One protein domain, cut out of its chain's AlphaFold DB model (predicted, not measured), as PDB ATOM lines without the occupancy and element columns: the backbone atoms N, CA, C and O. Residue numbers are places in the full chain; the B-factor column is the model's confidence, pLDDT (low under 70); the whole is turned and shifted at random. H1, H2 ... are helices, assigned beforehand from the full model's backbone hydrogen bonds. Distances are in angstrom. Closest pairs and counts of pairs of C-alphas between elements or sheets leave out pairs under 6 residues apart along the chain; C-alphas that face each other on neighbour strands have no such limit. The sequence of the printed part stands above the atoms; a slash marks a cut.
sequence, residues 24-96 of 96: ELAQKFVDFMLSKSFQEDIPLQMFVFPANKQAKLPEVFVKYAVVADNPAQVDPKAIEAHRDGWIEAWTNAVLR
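What this domain is: This is residues 24 to 96 of the 96 residues of an uncharacterized protein of Desulfobacterales bacterium (UniProt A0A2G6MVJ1). This is an open, all-helix chain: H1, H2 and H3 make a loose string, and residues 68 to 96, holding the kinked H4, stick out as a free arm. The printed part has 73 residues with four named helices, H1 to H4, and no named strand. It is extended, with a radius of gyration of the C-alphas of 17.9 A and spans of 44 by 39 by 25 A.

How they stand to each other: Start at H1, residues 24 to 34; H2, residues 36 to 45, is close but not clearly touching, the closest C-alphas, Phe 32 and Phe 38, 6.9 A apart. H3, residues 59 to 64, is close to H2 but not clearly touching, with C-alphas Pro 43 and Phe 61 closest at 6.8 A. H4, residues 76 to 94, is apart from H1, H2 and H3. Every O i to N i+4 pair is within hydrogen-bond range in H1 and H3, 3 of 6 in H2 and 13 of 15 in H4.

Where its parts are: Find C-alpha 24 at (11.255, 4.298, 11.734), where H1 begins. H4 runs 24.8 A to C-alpha 94 at (24.642, -30.406, 36.332), with a kink of 57 degrees near residue 83.

The domain as a whole: The links H2 to H3 and H3 to H4 are long. The printed part has no cut, and no printed residue is under 70 in pLDDT.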
ATOM      1  N   GLU A  24      10.309   3.812  12.746       98.25
ATOM      2  CA  GLU A  24      11.255   4.298  11.734       98.25
ATOM      3  C   GLU A  24      12.692   4.359  12.263       98.25
ATOM      4  O   GLU A  24      13.634   4.001  11.559       98.25
ATOM      5  N   LEU A  25      12.882   4.783  13.519       98.44
ATOM      6  CA  LEU A  25      14.205   4.797  14.145       98.44
ATOM      7  C   LEU A  25      14.719   3.376  14.390       98.44
ATOM      8  O   LEU A  25      15.892   3.105  14.144       98.44
ATOM      9  N   ALA A  26      13.846   2.461  14.815       98.44
ATOM     10  CA  ALA A  26      14.209   1.061  14.993       98.44
ATOM     11  C   ALA A  26      14.624   0.406  13.663       98.44
ATOM     12  O   ALA A  26      15.619  -0.313  13.625       98.44
ATOM     13  N   GLN A  27      13.925   0.700  12.561       98.31
ATOM     14  CA  GLN A  27      14.307   0.241  11.220       98.31
ATOM     15  C   GLN A  27      15.664   0.804  10.795       98.31
ATOM     16  O   GLN A  27      16.534   0.033  10.407       98.31
ATOM     17  N   LYS A  28      15.900   2.110  10.976       98.44
ATOM     18  CA  LYS A  28      17.209   2.725  10.688       98.44
ATOM     19  C   LYS A  28      18.344   2.090  11.490       98.44
ATOM     20  O   LYS A  28      19.452   1.953  10.980       98.44
ATOM     21  N   PHE A  29      18.085   1.697  12.736       98.38
ATOM     22  CA  PHE A  29      19.070   0.991  13.548       98.38
ATOM     23  C   PHE A  29      19.352  -0.421  13.014       98.38
ATOM     24  O   PHE A  29      20.514  -0.808  12.912       98.38
ATOM     25  N   VAL A  30      18.320  -1.166  12.606       98.31
ATOM     26  CA  VAL A  30      18.493  -2.470  11.941       98.31
ATOM     27  C   VAL A  30      19.275  -2.319  10.632       98.31
ATOM     28  O   VAL A  30      20.221  -3.071  10.403       98.31
ATOM     29  N   ASP A  31      18.959  -1.313   9.815       98.31
ATOM     30  CA  ASP A  31      19.686  -1.013   8.575       98.31
ATOM     31  C   ASP A  31      21.159  -0.687   8.854       98.31
ATOM     32  O   ASP A  31      22.055  -1.162   8.152       98.31
ATOM     33  N   PHE A  32      21.433   0.078   9.915       98.12
ATOM     34  CA  PHE A  32      22.792   0.351  10.371       98.12
ATOM     35  C   PHE A  32      23.519  -0.930  10.798       98.12
ATOM     36  O   PHE A  32      24.643  -1.158  10.349       98.12
ATOM     37  N   MET A  33      22.889  -1.800  11.593       97.94
ATOM     38  CA  MET A  33      23.483  -3.082  11.989       97.94
ATOM     39  C   MET A  33      23.767  -3.986  10.784       97.94
ATOM     40  O   MET A  33      24.750  -4.718  10.791       97.94
ATOM     41  N   LEU A  34      22.941  -3.943   9.736       97.44
ATOM     42  CA  LEU A  34      23.139  -4.714   8.503       97.44
ATOM     43  C   LEU A  34      24.100  -4.042   7.511       97.44
ATOM     44  O   LEU A  34      24.494  -4.661   6.514       97.44
ATOM     45  N   SER A  35      24.495  -2.794   7.767       98.31
ATOM     46  CA  SER A  35      25.416  -2.052   6.912       98.31
ATOM     47  C   SER A  35      26.761  -2.765   6.796       98.31
ATOM     48  O   SER A  35      27.229  -3.438   7.716       98.31
ATOM     49  N   LYS A  36      27.416  -2.587   5.647       98.25
ATOM     50  CA  LYS A  36      28.726  -3.188   5.396       98.25
ATOM     51  C   LYS A  36      29.754  -2.774   6.455       98.25
ATOM     52  O   LYS A  36      30.463  -3.631   6.957       98.25
ATOM     53  N   SER A  37      29.801  -1.490   6.811       97.25
ATOM     54  CA  SER A  37      30.766  -0.963   7.780       97.25
ATOM     55  C   SER A  37      30.607  -1.583   9.162       97.25
ATOM     56  O   SER A  37      31.600  -1.946   9.776       97.25
ATOM     57  N   PHE A  38      29.369  -1.738   9.641       97.31
ATOM     58  CA  PHE A  38      29.127  -2.380  10.931       97.31
ATOM     59  C   PHE A  38      29.507  -3.864  10.874       97.31
ATOM     60  O   PHE A  38      30.200  -4.377  11.744       97.31
ATOM     61  N   GLN A  39      29.109  -4.547   9.801       98.06
ATOM     62  CA  GLN A  39      29.360  -5.975   9.615       98.06
ATOM     63  C   GLN A  39      30.849  -6.311   9.405       98.06
ATOM     64  O   GLN A  39      31.262  -7.419   9.729       98.06
ATOM     65  N   GLU A  40      31.669  -5.383   8.906       97.88
ATOM     66  CA  GLU A  40      33.130  -5.551   8.805       97.88
ATOM     67  C   GLU A  40      33.851  -5.442  10.160       97.88
ATOM     68  O   GLU A  40      34.941  -5.994  10.302       97.88
ATOM     69  N   ASP A  41      33.247  -4.795  11.162       96.25
ATOM     70  CA  ASP A  41      33.827  -4.643  12.507       96.25
ATOM     71  C   ASP A  41      33.492  -5.831  13.434       96.25
ATOM     72  O   ASP A  41      34.295  -6.242  14.277       96.25
ATOM     73  N   ILE A  42      32.334  -6.469  13.215       96.50
ATOM     74  CA  ILE A  42      31.847  -7.630  13.984       96.50
ATOM     75  C   ILE A  42      32.903  -8.739  14.199       96.50
ATOM     76  O   ILE A  42      33.036  -9.193  15.342       96.50
ATOM     77  N   PRO A  43      33.672  -9.198  13.186       96.25
ATOM     78  CA  PRO A  43      34.566 -10.347  13.345       96.25
ATOM     79  C   PRO A  43      35.634 -10.178  14.427       96.25
ATOM     80  O   PRO A  43      36.011 -11.158  15.062       96.25
ATOM     81  N   LEU A  44      36.124  -8.955  14.654       94.44
ATOM     82  CA  LEU A  44      37.188  -8.699  15.633       94.44
ATOM     83  C   LEU A  44      36.672  -8.178  16.977       94.44
ATOM     84  O   LEU A  44      37.411  -8.243  17.955       94.44
ATOM     85  N   GLN A  45      35.425  -7.703  17.041       94.50
ATOM     86  CA  GLN A  45      34.800  -7.256  18.293       94.50
ATOM     87  C   GLN A  45      34.003  -8.369  18.981       94.50
ATOM     88  O   GLN A  45      34.042  -8.504  20.202       94.50
ATOM     89  N   MET A  46      33.275  -9.171  18.203       93.19
ATOM     90  CA  MET A  46      32.333 -10.176  18.709       93.19
ATOM     91  C   MET A  46      32.753 -11.612  18.379       93.19
ATOM     92  O   MET A  46      32.143 -12.550  18.881       93.19
ATOM     93  N   PHE A  47      33.789 -11.799  17.554       92.81
ATOM     94  CA  PHE A  47      34.277 -13.114  17.121       92.81
ATOM     95  C   PHE A  47      33.222 -13.973  16.399       92.81
ATOM     96  O   PHE A  47      33.247 -15.201  16.477       92.81
ATOM     97  N   VAL A  48      32.319 -13.334  15.647       94.12
ATOM     98  CA  VAL A  48      31.293 -14.004  14.829       94.12
ATOM     99  C   VAL A  48      31.407 -13.618  13.352       94.12
ATOM    100  O   VAL A  48      32.020 -12.614  12.992       94.12
ATOM    101  N   PHE A  49      30.823 -14.431  12.472       95.44
ATOM    102  CA  PHE A  49      30.772 -14.134  11.038       95.44
ATOM    103  C   PHE A  49      29.671 -13.108  10.725       95.44
ATOM    104  O   PHE A  49      28.588 -13.188  11.310       95.44
ATOM    105  N   PRO A  50      29.892 -12.192   9.766       96.81
ATOM    106  CA  PRO A  50      28.885 -11.226   9.361       96.81
ATOM    107  C   PRO A  50      27.734 -11.897   8.607       96.81
ATOM    108  O   PRO A  50      27.924 -12.828   7.820       96.81
ATOM    109  N   ALA A  51      26.530 -11.363   8.790       96.31
ATOM    110  CA  ALA A  51      25.352 -11.719   8.007       96.31
ATOM    111  C   ALA A  51      25.370 -11.064   6.613       96.31
ATOM    112  O   ALA A  51      24.831 -11.619   5.650       96.31
ATOM    113  N   ASN A  52      26.000  -9.890   6.478       97.19
ATOM    114  CA  ASN A  52      26.121  -9.204   5.195       97.19
ATOM    115  C   ASN A  52      27.232  -9.830   4.334       97.19
ATOM    116  O   ASN A  52      28.418  -9.689   4.621       97.19
ATOM    117  N   LYS A  53      26.841 -10.456   3.218       95.06
ATOM    118  CA  LYS A  53      27.749 -11.144   2.280       95.06
ATOM    119  C   LYS A  53      28.758 -10.227   1.572       95.06
ATOM    120  O   LYS A  53      29.674 -10.729   0.931       95.06
ATOM    121  N   GLN A  54      28.577  -8.908   1.633       96.94
ATOM    122  CA  GLN A  54      29.491  -7.924   1.045       96.94
ATOM    123  C   GLN A  54      30.572  -7.442   2.028       96.94
ATOM    124  O   GLN A  54      31.471  -6.705   1.612       96.94
ATOM    125  N   ALA A  55      30.478  -7.813   3.310       97.44
ATOM    126  CA  ALA A  55      31.486  -7.493   4.312       97.44
ATOM    127  C   ALA A  55      32.779  -8.269   4.035       97.44
ATOM    128  O   ALA A  55      32.758  -9.474   3.775       97.44
ATOM    129  N   LYS A  56      33.916  -7.575   4.076       96.81
ATOM    130  CA  LYS A  56      35.232  -8.202   3.971       96.81
ATOM    131  C   LYS A  56      35.688  -8.691   5.339       96.81
ATOM    132  O   LYS A  56      35.625  -7.964   6.323       96.81
ATOM    133  N   LEU A  57      36.191  -9.920   5.379       95.50
ATOM    134  CA  LEU A  57      36.771 -10.483   6.591       95.50
ATOM    135  C   LEU A  57      38.243 -10.067   6.723       95.50
ATOM    136  O   LEU A  57      38.981 -10.160   5.738       95.50
ATOM    137  N   PRO A  58      38.697  -9.661   7.919       95.19
ATOM    138  CA  PRO A  58      40.115  -9.450   8.189       95.19
ATOM    139  C   PRO A  58      40.928 -10.732   7.978       95.19
ATOM    140  O   PRO A  58      40.491 -11.820   8.358       95.19
ATOM    141  N   GLU A  59      42.144 -10.616   7.437       94.94
ATOM    142  CA  GLU A  59      43.004 -11.774   7.129       94.94
ATOM    143  C   GLU A  59      43.266 -12.658   8.353       94.94
ATOM    144  O   GLU A  59      43.219 -13.884   8.271       94.94
ATOM    145  N   VAL A  60      43.487 -12.033   9.515       94.44
ATOM    146  CA  VAL A  60      43.701 -12.740  10.784       94.44
ATOM    147  C   VAL A  60      42.485 -13.576  11.182       94.44
ATOM    148  O   VAL A  60      42.643 -14.685  11.684       94.44
ATOM    149  N   PHE A  61      41.277 -13.083  10.907       94.50
ATOM    150  CA  PHE A  61      40.049 -13.805  11.204       94.50
ATOM    151  C   PHE A  61      39.922 -15.022  10.289       94.50
ATOM    152  O   PHE A  61      39.734 -16.128  10.775       94.50
ATOM    153  N   VAL A  62      40.133 -14.849   8.980       92.50
ATOM    154  CA  VAL A  62      40.105 -15.956   8.006       92.50
ATOM    155  C   VAL A  62      41.151 -17.024   8.328       92.50
ATOM    156  O   VAL A  62      40.883 -18.212   8.184       92.50
ATOM    157  N   LYS A  63      42.338 -16.616   8.788       94.12
ATOM    158  CA  LYS A  63      43.429 -17.539   9.116       94.12
ATOM    159  C   LYS A  63      43.095 -18.482  10.276       94.12
ATOM    160  O   LYS A  63      43.596 -19.604  10.289       94.12
ATOM    161  N   TYR A  64      42.318 -18.024  11.257       92.44
ATOM    162  CA  TYR A  64      42.103 -18.760  12.508       92.44
ATOM    163  C   TYR A  64      40.661 -19.214  12.739       92.44
ATOM    164  O   TYR A  64      40.441 -20.135  13.524       92.44
ATOM    165  N   ALA A  65      39.678 -18.603  12.080       90.12
ATOM    166  CA  ALA A  65      38.291 -19.018  12.197       90.12
ATOM    167  C   ALA A  65      38.078 -20.356  11.477       90.12
ATOM    168  O   ALA A  65      38.388 -20.505  10.296       90.12
ATOM    169  N   VAL A  66      37.516 -21.330  12.193       87.31
ATOM    170  CA  VAL A  66      37.176 -22.647  11.647       87.31
ATOM    171  C   VAL A  66      35.672 -22.700  11.417       87.31
ATOM    172  O   VAL A  66      34.891 -22.555  12.358       87.31
ATOM    173  N   VAL A  67      35.263 -22.919  10.169       87.44
ATOM    174  CA  VAL A  67      33.862 -23.167   9.815       87.44
ATOM    175  C   VAL A  67      33.655 -24.674   9.738       87.44
ATOM    176  O   VAL A  67      34.415 -25.366   9.072       87.44
ATOM    177  N   ALA A  68      32.641 -25.187  10.434       88.81
ATOM    178  CA  ALA A  68      32.238 -26.580  10.292       88.81
ATOM    179  C   ALA A  68      31.608 -26.798   8.909       88.81
ATOM    180  O   ALA A  68      30.621 -26.129   8.596       88.81
ATOM    181  N   ASP A  69      32.132 -27.743   8.125       88.25
ATOM    182  CA  ASP A  69      31.538 -28.126   6.835       88.25
ATOM    183  C   ASP A  69      30.165 -28.785   7.039       88.25
ATOM    184  O   ASP A  69      29.188 -28.424   6.384       88.25
ATOM    185  N   ASN A  70      30.075 -29.684   8.027       90.06
ATOM    186  CA  ASN A  70      28.853 -30.391   8.409       90.06
ATOM    187  C   ASN A  70      28.519 -30.132   9.889       90.06
ATOM    188  O   ASN A  70      28.816 -30.972  10.748       90.06
ATOM    189  N   PRO A  71      27.935 -28.969  10.231       91.69
ATOM    190  CA  PRO A  71      27.494 -28.710  11.595       91.69
ATOM    191  C   PRO A  71      26.350 -29.656  11.983       91.69
ATOM    192  O   PRO A  71      25.541 -30.054  11.143       91.69
ATOM    193  N   ALA A  72      26.244 -29.967  13.274       93.31
ATOM    194  CA  ALA A  72      25.062 -30.589  13.845       93.31
ATOM    195  C   ALA A  72      23.832 -29.719  13.558       93.31
ATOM    196  O   ALA A  72      23.860 -28.498  13.747       93.31
ATOM    197  N   GLN A  73      22.750 -30.357  13.124       91.38
ATOM    198  CA  GLN A  73      21.479 -29.702  12.849       91.38
ATOM    199  C   GLN A  73      20.393 -30.311  13.725       91.38
ATOM    200  O   GLN A  73      20.307 -31.527  13.878       91.38
ATOM    201  N   VAL A  74      19.547 -29.448  14.275       91.81
ATOM    202  CA  VAL A  74      18.322 -29.833  14.972       91.81
ATOM    203  C   VAL A  74      17.196 -29.057  14.309       91.81
ATOM    204  O   VAL A  74      17.313 -27.843  14.126       91.81
ATOM    205  N   ASP A  75      16.133 -29.753  13.907       94.06
ATOM    206  CA  ASP A  75      14.988 -29.105  13.271       94.06
ATOM    207  C   ASP A  75      14.383 -28.052  14.224       94.06
ATOM    208  O   ASP A  75      14.163 -28.357  15.401       94.06
ATOM    209  N   PRO A  76      14.092 -26.822  13.757       92.12
ATOM    210  CA  PRO A  76      13.531 -25.776  14.610       92.12
ATOM    211  C   PRO A  76      12.246 -26.183  15.342       92.12
ATOM    212  O   PRO A  76      12.059 -25.783  16.490       92.12
ATOM    213  N   LYS A  77      11.384 -27.010  14.735       96.06
ATOM    214  CA  LYS A  77      10.162 -27.511  15.384       96.06
ATOM    215  C   LYS A  77      10.479 -28.506  16.491       96.06
ATOM    216  O   LYS A  77       9.787 -28.531  17.502       96.06
ATOM    217  N   ALA A  78      11.525 -29.313  16.318       96.12
ATOM    218  CA  ALA A  78      11.992 -30.204  17.373       96.12
ATOM    219  C   ALA A  78      12.555 -29.394  18.551       96.12
ATOM    220  O   ALA A  78      12.251 -29.699  19.701       96.12
ATOM    221  N   ILE A  79      13.307 -28.321  18.276       94.38
ATOM    222  CA  ILE A  79      13.762 -27.391  19.320       94.38
ATOM    223  C   ILE A  79      12.560 -26.793  20.052       94.38
ATOM    224  O   ILE A  79      12.512 -26.857  21.275       94.38
ATOM    225  N   GLU A  80      11.578 -26.251  19.332       95.62
ATOM    226  CA  GLU A  80      10.377 -25.660  19.932       95.62
ATOM    227  C   GLU A  80       9.609 -26.657  20.812       95.62
ATOM    228  O   GLU A  80       9.223 -26.313  21.927       95.62
ATOM    229  N   ALA A  81       9.442 -27.898  20.348       97.94
ATOM    230  CA  ALA A  81       8.695 -28.931  21.059       97.94
ATOM    231  C   ALA A  81       9.409 -29.474  22.310       97.94
ATOM    232  O   ALA A  81       8.743 -29.968  23.221       97.94
ATOM    233  N   HIS A  82      10.744 -29.427  22.361       97.56
ATOM    234  CA  HIS A  82      11.521 -30.134  23.385       97.56
ATOM    235  C   HIS A  82      12.421 -29.241  24.254       97.56
ATOM    236  O   HIS A  82      12.909 -29.713  25.283       97.56
ATOM    237  N   ARG A  83      12.624 -27.963  23.893       96.88
ATOM    238  CA  ARG A  83      13.553 -27.037  24.572       96.88
ATOM    239  C   ARG A  83      13.400 -27.000  26.088       96.88
ATOM    240  O   ARG A  83      14.398 -27.086  26.796       96.88
ATOM    241  N   ASP A  84      12.170 -26.892  26.581       97.62
ATOM    242  CA  ASP A  84      11.915 -26.697  28.007       97.62
ATOM    243  C   ASP A  84      12.293 -27.967  28.791       97.62
ATOM    244  O   ASP A  84      12.970 -27.883  29.816       97.62
ATOM    245  N   GLY A  85      11.980 -29.148  28.244       98.12
ATOM    246  CA  GLY A  85      12.380 -30.430  28.830       98.12
ATOM    247  C   GLY A  85      13.894 -30.657  28.806       98.12
ATOM    248  O   GLY A  85      14.460 -31.161  29.775       98.12
ATOM    249  N   TRP A  86      14.582 -30.252  27.735       97.19
ATOM    250  CA  TRP A  86      16.046 -30.343  27.663       97.19
ATOM    251  C   TRP A  86      16.741 -29.431  28.682       97.19
ATOM    252  O   TRP A  86      17.709 -29.856  29.316       97.19
ATOM    253  N   ILE A  87      16.240 -28.206  28.875       96.81
ATOM    254  CA  ILE A  87      16.766 -27.261  29.873       96.81
ATOM    255  C   ILE A  87      16.580 -27.815  31.288       96.81
ATOM    256  O   ILE A  87      17.509 -27.755  32.099       96.81
ATOM    257  N   GLU A  88      15.414 -28.387  31.593       97.56
ATOM    258  CA  GLU A  88      15.150 -28.997  32.899       97.56
ATOM    259  C   GLU A  88      16.070 -30.197  33.158       97.56
ATOM    260  O   GLU A  88      16.702 -30.278  34.215       97.56
ATOM    261  N   ALA A  89      16.200 -31.098  32.180       97.62
ATOM    262  CA  ALA A  89      17.062 -32.271  32.285       97.62
ATOM    263  C   ALA A  89      18.529 -31.888  32.532       97.62
ATOM    264  O   ALA A  89      19.169 -32.448  33.423       97.62
ATOM    265  N   TRP A  90      19.051 -30.902  31.795       97.25
ATOM    266  CA  TRP A  90      20.413 -30.400  31.996       97.25
ATOM    267  C   TRP A  90      20.589 -29.772  33.383       97.25
ATOM    268  O   TRP A  90      21.553 -30.075  34.085       97.25
ATOM    269  N   THR A  91      19.628 -28.946  33.809       96.88
ATOM    270  CA  THR A  91      19.646 -28.290  35.126       96.88
ATOM    271  C   THR A  91      19.726 -29.310  36.259       96.88
ATOM    272  O   THR A  91      20.542 -29.156  37.164       96.88
ATOM    273  N   ASN A  92      18.916 -30.370  36.192       97.06
ATOM    274  CA  ASN A  92      18.900 -31.425  37.203       97.06
ATOM    275  C   ASN A  92      20.160 -32.306  37.189       97.06
ATOM    276  O   ASN A  92      20.469 -32.902  38.207       97.06
ATOM    277  N   ALA A  93      20.857 -32.426  36.056       97.12
ATOM    278  CA  ALA A  93      22.058 -33.254  35.948       97.12
ATOM    279  C   ALA A  93      23.349 -32.522  36.358       97.12
ATOM    280  O   ALA A  93      24.311 -33.171  36.765       97.12
ATOM    281  N   VAL A  94      23.404 -31.196  36.181       96.69
ATOM    282  CA  VAL A  94      24.642 -30.406  36.332       96.69
ATOM    283  C   VAL A  94      24.614 -29.471  37.539       96.69
ATOM    284  O   VAL A  94      25.659 -29.235  38.142       96.69
ATOM    285  N   LEU A  95      23.455 -28.896  37.873       93.12
ATOM    286  CA  LEU A  95      23.351 -27.819  38.869       93.12
ATOM    287  C   LEU A  95      22.695 -28.239  40.188       93.12
ATOM    288  O   LEU A  95      22.759 -27.482  41.156       93.12
ATOM    289  N   ARG A  96      22.034 -29.392  40.220       74.56
ATOM    290  CA  ARG A  96      21.364 -29.958  41.395       74.56
ATOM    291  C   ARG A  96      21.939 -31.332  41.687       74.56
ATOM    292  O   ARG A  96      21.986 -31.671  42.888       74.56
TER     293      ARG A  96